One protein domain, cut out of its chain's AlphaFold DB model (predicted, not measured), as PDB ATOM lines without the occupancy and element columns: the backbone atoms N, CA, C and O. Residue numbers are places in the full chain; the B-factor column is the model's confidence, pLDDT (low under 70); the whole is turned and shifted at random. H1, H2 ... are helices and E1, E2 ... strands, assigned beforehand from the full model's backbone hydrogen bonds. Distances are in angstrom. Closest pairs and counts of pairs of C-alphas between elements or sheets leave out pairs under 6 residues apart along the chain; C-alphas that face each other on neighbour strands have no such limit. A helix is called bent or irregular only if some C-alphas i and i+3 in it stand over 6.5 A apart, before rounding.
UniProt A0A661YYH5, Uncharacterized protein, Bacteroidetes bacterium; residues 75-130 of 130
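AT A GLANCE: This is residues 75 to 130 of the 130 residues of an uncharacterized protein of Bacteroidetes bacterium (UniProt A0A661YYH5). A small two-stranded hairpin, E1 and E2, makes one end of a long, narrow outline; H2 sits beside the hairpin, and H1 lies toward the other end, crosswise to H2. From the end of H2 the last residues, 119 to 130, run back as an extended tail with no named element, and the hairpin's turn and the tail's tip mark the two ends of the length. The 56 printed residues hold, in chain order, E1, E2, H1 and H2, and the sheet, E1 - E2, is antiparallel. The class is mixed, helices and strands, with 25 residues, under half, in named elements. The whole is compact, with a radius of gyration of the C-alphas of 11.4 A, and spans 39 by 18 by 16 A.

IN THESE COORDINATES: Find C-alpha 79 at (325.895, 310.977, 413.407), where strand E1 begins; it runs over residues 79 to 81, 7.1 A from first to last C-alpha. Strand E2 covers residues 87 to 89, also 7.1 A. Look next at C-alpha 95, at (330.996, 317.892, 401.480), where helix H1 begins; it ends at residue 104, after 15.1 A. H1 is irregular: C-alphas 96 and 99 are 7.6 A apart. Helix H2, residues 110 to 118, measures 11.5 A and ends at C-alpha 118, at (323.695, 303.836, 409.366).

HOW THE PARTS SIT: Start at the hairpin of E1 and E2, antiparallel neighbours whose directions stand at 139 degrees. C-alphas 79 and 89 face each other at 4.2 A. Look for N 80 and O 88, 2.8 A apart, and N 88 and O 80, 2.9 A apart, both within hydrogen-bond range. From E2 go to H2: their closest C-alphas, those of Leu 87 and Ile 118, are 6.2 A apart. E1 and H2 are apart, only just, with 8.5 A between their closest C-alphas. E1 and H1 are apart. H1 and H2 only just touch, with 3 pairs of C-alphas within 8 A; the closest are those of Asp 99 and Leu 110, at 6.2 A. Their lines are about perpendicular, at 86 degrees. In H2 every O i to N i+4 pair is within hydrogen-bond range; in H1 3 of 6 are.

THE WHOLE: The two C-alphas farthest apart, those of Ile 84 and Asn 130, are 38.7 A from each other. The printed part has no cut, and the links E1 to E2, E2 to H1 and H1 to H2 are tight, with 5 residues in each. Residue 130, the chain's last residue, has a pLDDT under 70, while the mean of the printed part is 96.9.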
ATOM      1  N   TYR A  75     335.597 314.497 408.206       98.75
ATOM      2  CA  TYR A  75     335.551 313.159 407.600       98.75
ATOM      3  C   TYR A  75     334.163 312.498 407.613       98.75
ATOM      4  O   TYR A  75     333.968 311.508 406.907       98.75
ATOM      5  N   GLY A  76     333.201 313.023 408.374       98.56
ATOM      6  CA  GLY A  76     331.829 312.512 408.457       98.56
ATOM      7  C   GLY A  76     331.657 311.308 409.392       98.56
ATOM      8  O   GLY A  76     330.910 310.383 409.068       98.56
ATOM      9  N   MET A  77     332.365 311.280 410.524       98.44
ATOM     10  CA  MET A  77     332.413 310.117 411.423       98.44
ATOM     11  C   MET A  77     331.358 310.104 412.541       98.44
ATOM     12  O   MET A  77     331.128 309.049 413.136       98.44
ATOM     13  N   GLN A  78     330.720 311.236 412.832       98.50
ATOM     14  CA  GLN A  78     329.669 311.401 413.838       98.50
ATOM     15  C   GLN A  78     328.290 311.559 413.191       98.50
ATOM     16  O   GLN A  78     328.124 312.193 412.141       98.50
ATOM     17  N   PHE A  79     327.277 311.030 413.876       98.31
ATOM     18  CA  PHE A  79     325.895 310.977 413.407       98.31
ATOM     19  C   PHE A  79     324.929 311.537 414.451       98.31
ATOM     20  O   PHE A  79     325.200 311.489 415.650       98.31
ATOM     21  N   ARG A  80     323.770 312.000 413.989       98.00
ATOM     22  CA  ARG A  80     322.647 312.457 414.811       98.00
ATOM     23  C   ARG A  80     321.341 311.873 414.303       98.00
ATOM     24  O   ARG A  80     321.246 311.464 413.149       98.00
ATOM     25  N   TYR A  81     320.317 311.891 415.146       98.06
ATOM     26  CA  TYR A  81     318.952 311.658 414.697       98.06
ATOM     27  C   TYR A  81     318.369 312.942 414.107       98.06
ATOM     28  O   TYR A  81     318.466 314.011 414.710       98.06
ATOM     29  N   ASN A  82     317.742 312.831 412.941       96.06
ATOM     30  CA  ASN A  82     316.937 313.907 412.379       96.06
ATOM     31  C   ASN A  82     315.528 313.947 413.001       96.06
ATOM     32  O   ASN A  82     315.176 313.137 413.863       96.06
ATOM     33  N   LYS A  83     314.686 314.874 412.527       96.31
ATOM     34  CA  LYS A  83     313.319 315.089 413.042       96.31
ATOM     35  C   LYS A  83     312.419 313.847 412.968       96.31
ATOM     36  O   LYS A  83     311.504 313.722 413.771       96.31
ATOM     37  N   ILE A  84     312.690 312.926 412.042       96.50
ATOM     38  CA  ILE A  84     311.938 311.672 411.862       96.50
ATOM     39  C   ILE A  84     312.651 310.456 412.475       96.50
ATOM     40  O   ILE A  84     312.374 309.322 412.089       96.50
ATOM     41  N   ARG A  85     313.586 310.675 413.413       96.06
ATOM     42  CA  ARG A  85     314.359 309.628 414.108       96.06
ATOM     43  C   ARG A  85     315.154 308.702 413.178       96.06
ATOM     44  O   ARG A  85     315.426 307.556 413.528       96.06
ATOM     45  N   LYS A  86     315.595 309.198 412.019       97.00
ATOM     46  CA  LYS A  86     316.587 308.509 411.178       97.00
ATOM     47  C   LYS A  86     317.979 309.072 411.448       97.00
ATOM     48  O   LYS A  86     318.123 310.279 411.627       97.00
ATOM     49  N   LEU A  87     318.986 308.198 411.488       98.19
ATOM     50  CA  LEU A  87     320.381 308.616 411.610       98.19
ATOM     51  C   LEU A  87     320.841 309.320 410.330       98.19
ATOM     52  O   LEU A  87     320.574 308.855 409.225       98.19
ATOM     53  N   GLU A  88     321.565 310.418 410.499       98.19
ATOM     54  CA  GLU A  88     322.239 311.173 409.443       98.19
ATOM     55  C   GLU A  88     323.596 311.683 409.954       98.19
ATOM     56  O   GLU A  88     323.767 311.846 411.167       98.19
ATOM     57  N   PRO A  89     324.584 311.943 409.079       98.38
ATOM     58  CA  PRO A  89     325.809 312.609 409.505       98.38
ATOM     59  C   PRO A  89     325.527 314.030 410.010       98.38
ATOM     60  O   PRO A  89     324.658 314.731 409.491       98.38
ATOM     61  N   PHE A  90     326.297 314.484 411.003       98.62
ATOM     62  CA  PHE A  90     326.396 315.921 411.286       98.62
ATOM     63  C   PHE A  90     326.942 316.682 410.058       98.62
ATOM     64  O   PHE A  90     327.579 316.056 409.204       98.62
ATOM     65  N   PRO A  91     326.749 318.015 409.964       98.50
ATOM     66  CA  PRO A  91     327.288 318.816 408.864       98.50
ATOM     67  C   PRO A  91     328.778 318.556 408.624       98.50
ATOM     68  O   PRO A  91     329.537 318.378 409.576       98.50
ATOM     69  N   ILE A  92     329.188 318.533 407.358       98.75
ATOM     70  CA  ILE A  92     330.563 318.264 406.920       98.75
ATOM     71  C   ILE A  92     331.041 319.488 406.144       98.75
ATOM     72  O   ILE A  92     330.294 319.996 405.308       98.75
ATOM     73  N   ILE A  93     332.254 319.968 406.423       98.56
ATOM     74  CA  ILE A  93     332.850 321.078 405.671       98.56
ATOM     75  C   ILE A  93     333.110 320.640 404.231       98.56
ATOM     76  O   ILE A  93     333.606 319.535 404.022       98.56
ATOM     77  N   ASP A  94     332.776 321.480 403.252       98.06
ATOM     78  CA  ASP A  94     332.946 321.208 401.820       98.06
ATOM     79  C   ASP A  94     332.646 319.737 401.446       98.06
ATOM     80  O   ASP A  94     333.568 318.955 401.154       98.06
ATOM     81  N   PRO A  95     331.379 319.300 401.572       98.25
ATOM     82  CA  PRO A  95     330.996 317.892 401.480       98.25
ATOM     83  C   PRO A  95     331.246 317.283 400.093       98.25
ATOM     84  O   PRO A  95     331.298 316.061 399.965       98.25
ATOM     85  N   GLU A  96     331.429 318.093 399.052       98.25
ATOM     86  CA  GLU A  96     331.848 317.625 397.731       98.25
ATOM     87  C   GLU A  96     333.324 317.200 397.672       98.25
ATOM     88  O   GLU A  96     333.728 316.552 396.714       98.25
ATOM     89  N   TYR A  97     334.140 317.551 398.669       98.31
ATOM     90  CA  TYR A  97     335.570 317.225 398.726       98.31
ATOM     91  C   TYR A  97     335.911 316.247 399.864       98.31
ATOM     92  O   TYR A  97     337.086 315.998 400.140       98.31
ATOM     93  N   VAL A  98     334.907 315.685 400.546       98.56
ATOM     94  CA  VAL A  98     335.126 314.801 401.703       98.56
ATOM     95  C   VAL A  98     335.859 313.518 401.329       98.56
ATOM     96  O   VAL A  98     336.732 313.086 402.080       98.56
ATOM     97  N   ASP A  99     335.587 312.944 400.158       98.56
ATOM     98  CA  ASP A  99     336.243 311.704 399.745       98.56
ATOM     99  C   ASP A  99     337.730 311.889 399.419       98.56
ATOM    100  O   ASP A  99     338.497 310.946 399.595       98.56
ATOM    101  N   GLN A 100     338.172 313.097 399.043       97.81
ATOM    102  CA  GLN A 100     339.605 313.394 398.917       97.81
ATOM    103  C   GLN A 100     340.294 313.318 400.277       97.81
ATOM    104  O   GLN A 100     341.223 312.535 400.448       97.81
ATOM    105  N   ARG A 101     339.757 314.031 401.276       97.94
ATOM    106  CA  ARG A 101     340.292 314.016 402.647       97.94
ATOM    107  C   ARG A 101     340.286 312.608 403.233       97.94
ATOM    108  O   ARG A 101     341.234 312.196 403.887       97.94
ATOM    109  N   ARG A 102     339.219 311.843 402.991       98.38
ATOM    110  CA  ARG A 102     339.116 310.441 403.425       98.38
ATOM    111  C   ARG A 102     340.182 309.573 402.757       98.38
ATOM    112  O   ARG A 102     340.850 308.817 403.454       98.38
ATOM    113  N   LYS A 103     340.384 309.718 401.445       97.75
ATOM    114  CA  LYS A 103     341.397 308.974 400.686       97.75
ATOM    115  C   LYS A 103     342.823 309.289 401.147       97.75
ATOM    116  O   LYS A 103     343.617 308.360 401.253       97.75
ATOM    117  N   GLU A 104     343.136 310.549 401.450       96.88
ATOM    118  CA  GLU A 104     344.463 310.989 401.922       96.88
ATOM    119  C   GLU A 104     344.939 310.242 403.175       96.88
ATOM    120  O   GLU A 104     346.131 310.001 403.328       96.88
ATOM    121  N   ILE A 105     344.010 309.830 404.042       97.38
ATOM    122  CA  ILE A 105     344.301 309.063 405.264       97.38
ATOM    123  C   ILE A 105     343.826 307.600 405.182       97.38
ATOM    124  O   ILE A 105     343.622 306.944 406.204       97.38
ATOM    125  N   GLY A 106     343.600 307.082 403.970       97.44
ATOM    126  CA  GLY A 106     343.296 305.667 403.730       97.44
ATOM    127  C   GLY A 106     341.888 305.204 404.126       97.44
ATOM    128  O   GLY A 106     341.665 304.007 404.313       97.44
ATOM    129  N   LEU A 107     340.918 306.112 404.263       98.31
ATOM    130  CA  LEU A 107     339.520 305.762 404.527       98.31
ATOM    131  C   LEU A 107     338.753 305.469 403.229       98.31
ATOM    132  O   LEU A 107     338.964 306.098 402.194       98.31
ATOM    133  N   GLU A 108     337.782 304.557 403.308       97.94
ATOM    134  CA  GLU A 108     336.810 304.331 402.230       97.94
ATOM    135  C   GLU A 108     335.956 305.582 401.961       97.94
ATOM    136  O   GLU A 108     335.803 306.425 402.848       97.94
ATOM    137  N   SER A 109     335.318 305.673 400.790       98.38
ATOM    138  CA  SER A 109     334.375 306.764 400.479       98.38
ATOM    139  C   SER A 109     333.290 306.935 401.550       98.38
ATOM    140  O   SER A 109     332.798 305.963 402.138       98.38
ATOM    141  N   LEU A 110     332.866 308.177 401.785       98.62
ATOM    142  CA  LEU A 110     331.824 308.490 402.755       98.62
ATOM    143  C   LEU A 110     330.508 307.795 402.392       98.62
ATOM    144  O   LEU A 110     329.810 307.301 403.275       98.62
ATOM    145  N   LYS A 111     330.192 307.685 401.095       98.62
ATOM    146  CA  LYS A 111     328.991 306.988 400.616       98.62
ATOM    147  C   LYS A 111     328.941 305.533 401.081       98.62
ATOM    148  O   LYS A 111     327.918 305.108 401.618       98.62
ATOM    149  N   VAL A 112     330.029 304.780 400.898       98.50
ATOM    150  CA  VAL A 112     330.094 303.370 401.319       98.50
ATOM    151  C   VAL A 112     330.051 303.270 402.844       98.50
ATOM    152  O   VAL A 112     329.270 302.485 403.387       98.50
ATOM    153  N   TYR A 113     330.799 304.130 403.541       98.56
ATOM    154  CA  TYR A 113     330.823 304.167 405.003       98.56
ATOM    155  C   TYR A 113     329.436 304.426 405.611       98.56
ATOM    156  O   TYR A 113     328.971 303.654 406.450       98.56
ATOM    157  N   LEU A 114     328.739 305.475 405.163       98.56
ATOM    158  CA  LEU A 114     327.413 305.850 405.663       98.56
ATOM    159  C   LEU A 114     326.356 304.788 405.350       98.56
ATOM    160  O   LEU A 114     325.525 304.475 406.211       98.56
ATOM    161  N   LYS A 115     326.421 304.176 404.162       98.38
ATOM    162  CA  LYS A 115     325.526 303.076 403.799       98.38
ATOM    163  C   LYS A 115     325.713 301.882 404.731       98.38
ATOM    164  O   LYS A 115     324.738 301.336 405.233       98.38
ATOM    165  N   ARG A 116     326.962 301.513 405.011       98.12
ATOM    166  CA  ARG A 116     327.307 300.377 405.871       98.12
ATOM    167  C   ARG A 116     327.019 300.627 407.352       98.12
ATOM    168  O   ARG A 116     326.650 299.695 408.057       98.12
ATOM    169  N   LYS A 117     327.222 301.853 407.846       97.88
ATOM    170  CA  LYS A 117     327.134 302.168 409.283       97.88
ATOM    171  C   LYS A 117     325.742 302.538 409.761       97.88
ATOM    172  O   LYS A 117     325.384 302.166 410.872       97.88
ATOM    173  N   ILE A 118     324.990 303.279 408.955       98.00
ATOM    174  CA  ILE A 118     323.695 303.836 409.366       98.00
ATOM    175  C   ILE A 118     322.618 303.702 408.282       98.00
ATOM    176  O   ILE A 118     321.566 304.324 408.384       98.00
ATOM    177  N   ASN A 119     322.876 302.907 407.236       97.81
ATOM    178  CA  ASN A 119     321.991 302.746 406.079       97.81
ATOM    179  C   ASN A 119     321.573 304.085 405.437       97.81
ATOM    180  O   ASN A 119     320.459 304.232 404.934       97.81
ATOM    181  N   TYR A 120     322.472 305.073 405.453       98.00
ATOM    182  CA  TYR A 120     322.215 306.402 404.908       98.00
ATOM    183  C   TYR A 120     322.675 306.490 403.451       98.00
ATOM    184  O   TYR A 120     323.786 306.081 403.107       98.00
ATOM    185  N   ASN A 121     321.822 307.040 402.587       97.38
ATOM    186  CA  ASN A 121     322.127 307.238 401.174       97.38
ATOM    187  C   ASN A 121     322.773 308.619 400.976       97.38
ATOM    188  O   ASN A 121     322.080 309.630 400.942       97.38
ATOM    189  N   TRP A 122     324.100 308.656 400.842       97.81
ATOM    190  CA  TRP A 122     324.840 309.884 400.533       97.81
ATOM    191  C   TRP A 122     324.619 310.311 399.077       97.81
ATOM    192  O   TRP A 122     324.919 309.543 398.159       97.81
ATOM    193  N   THR A 123     324.097 311.523 398.873       96.94
ATOM    194  CA  THR A 123     323.706 312.058 397.555       96.94
ATOM    195  C   THR A 123     324.613 313.177 397.041       96.94
ATOM    196  O   THR A 123     324.425 313.635 395.917       96.94
ATOM    197  N   VAL A 124     325.600 313.625 397.824       97.94
ATOM    198  CA  VAL A 124     326.499 314.709 397.406       97.94
ATOM    199  C   VAL A 124     327.519 314.188 396.394       97.94
ATOM    200  O   VAL A 124     328.343 313.326 396.715       97.94
ATOM    201  N   ASN A 125     327.492 314.751 395.184       97.38
ATOM    202  CA  ASN A 125     328.468 314.461 394.135       97.38
ATOM    203  C   ASN A 125     329.874 314.892 394.569       97.38
ATOM    204  O   ASN A 125     330.082 316.036 394.972       97.38
ATOM    205  N   GLN A 126     330.830 313.967 394.485       97.81
ATOM    206  CA  GLN A 126     332.216 314.210 394.878       97.81
ATOM    207  C   GLN A 126     333.003 314.842 393.726       97.81
ATOM    208  O   GLN A 126     332.873 314.433 392.575       97.81
ATOM    209  N   LYS A 127     333.825 315.835 394.053       96.25
ATOM    210  CA  LYS A 127     334.734 316.547 393.154       96.25
ATOM    211  C   LYS A 127     336.183 316.216 393.516       96.25
ATOM    212  O   LYS A 127     336.460 315.735 394.615       96.25
ATOM    213  N   ILE A 128     337.107 316.539 392.614       89.69
ATOM    214  CA  ILE A 128     338.563 316.474 392.810       89.69
ATOM    215  C   ILE A 128     339.100 317.916 392.798       89.69
ATOM    216  O   ILE A 128     338.620 318.720 391.998       89.69
ATOM    217  N   ARG A 129     340.009 318.286 393.712       82.75
ATOM    218  CA  ARG A 129     340.755 319.550 393.611       82.75
ATOM    219  C   ARG A 129     341.987 319.287 392.740       82.75
ATOM    220  O   ARG A 129     342.686 318.305 392.981       82.75
ATOM    221  N   ASN A 130     342.167 320.115 391.712       64.56
ATOM    222  CA  ASN A 130     343.352 320.115 390.850       64.56
ATOM    223  C   ASN A 130     344.525 320.804 391.545       64.56
ATOM    224  O   ASN A 130     344.250 321.726 392.348       64.56
TER     225      ASN A 130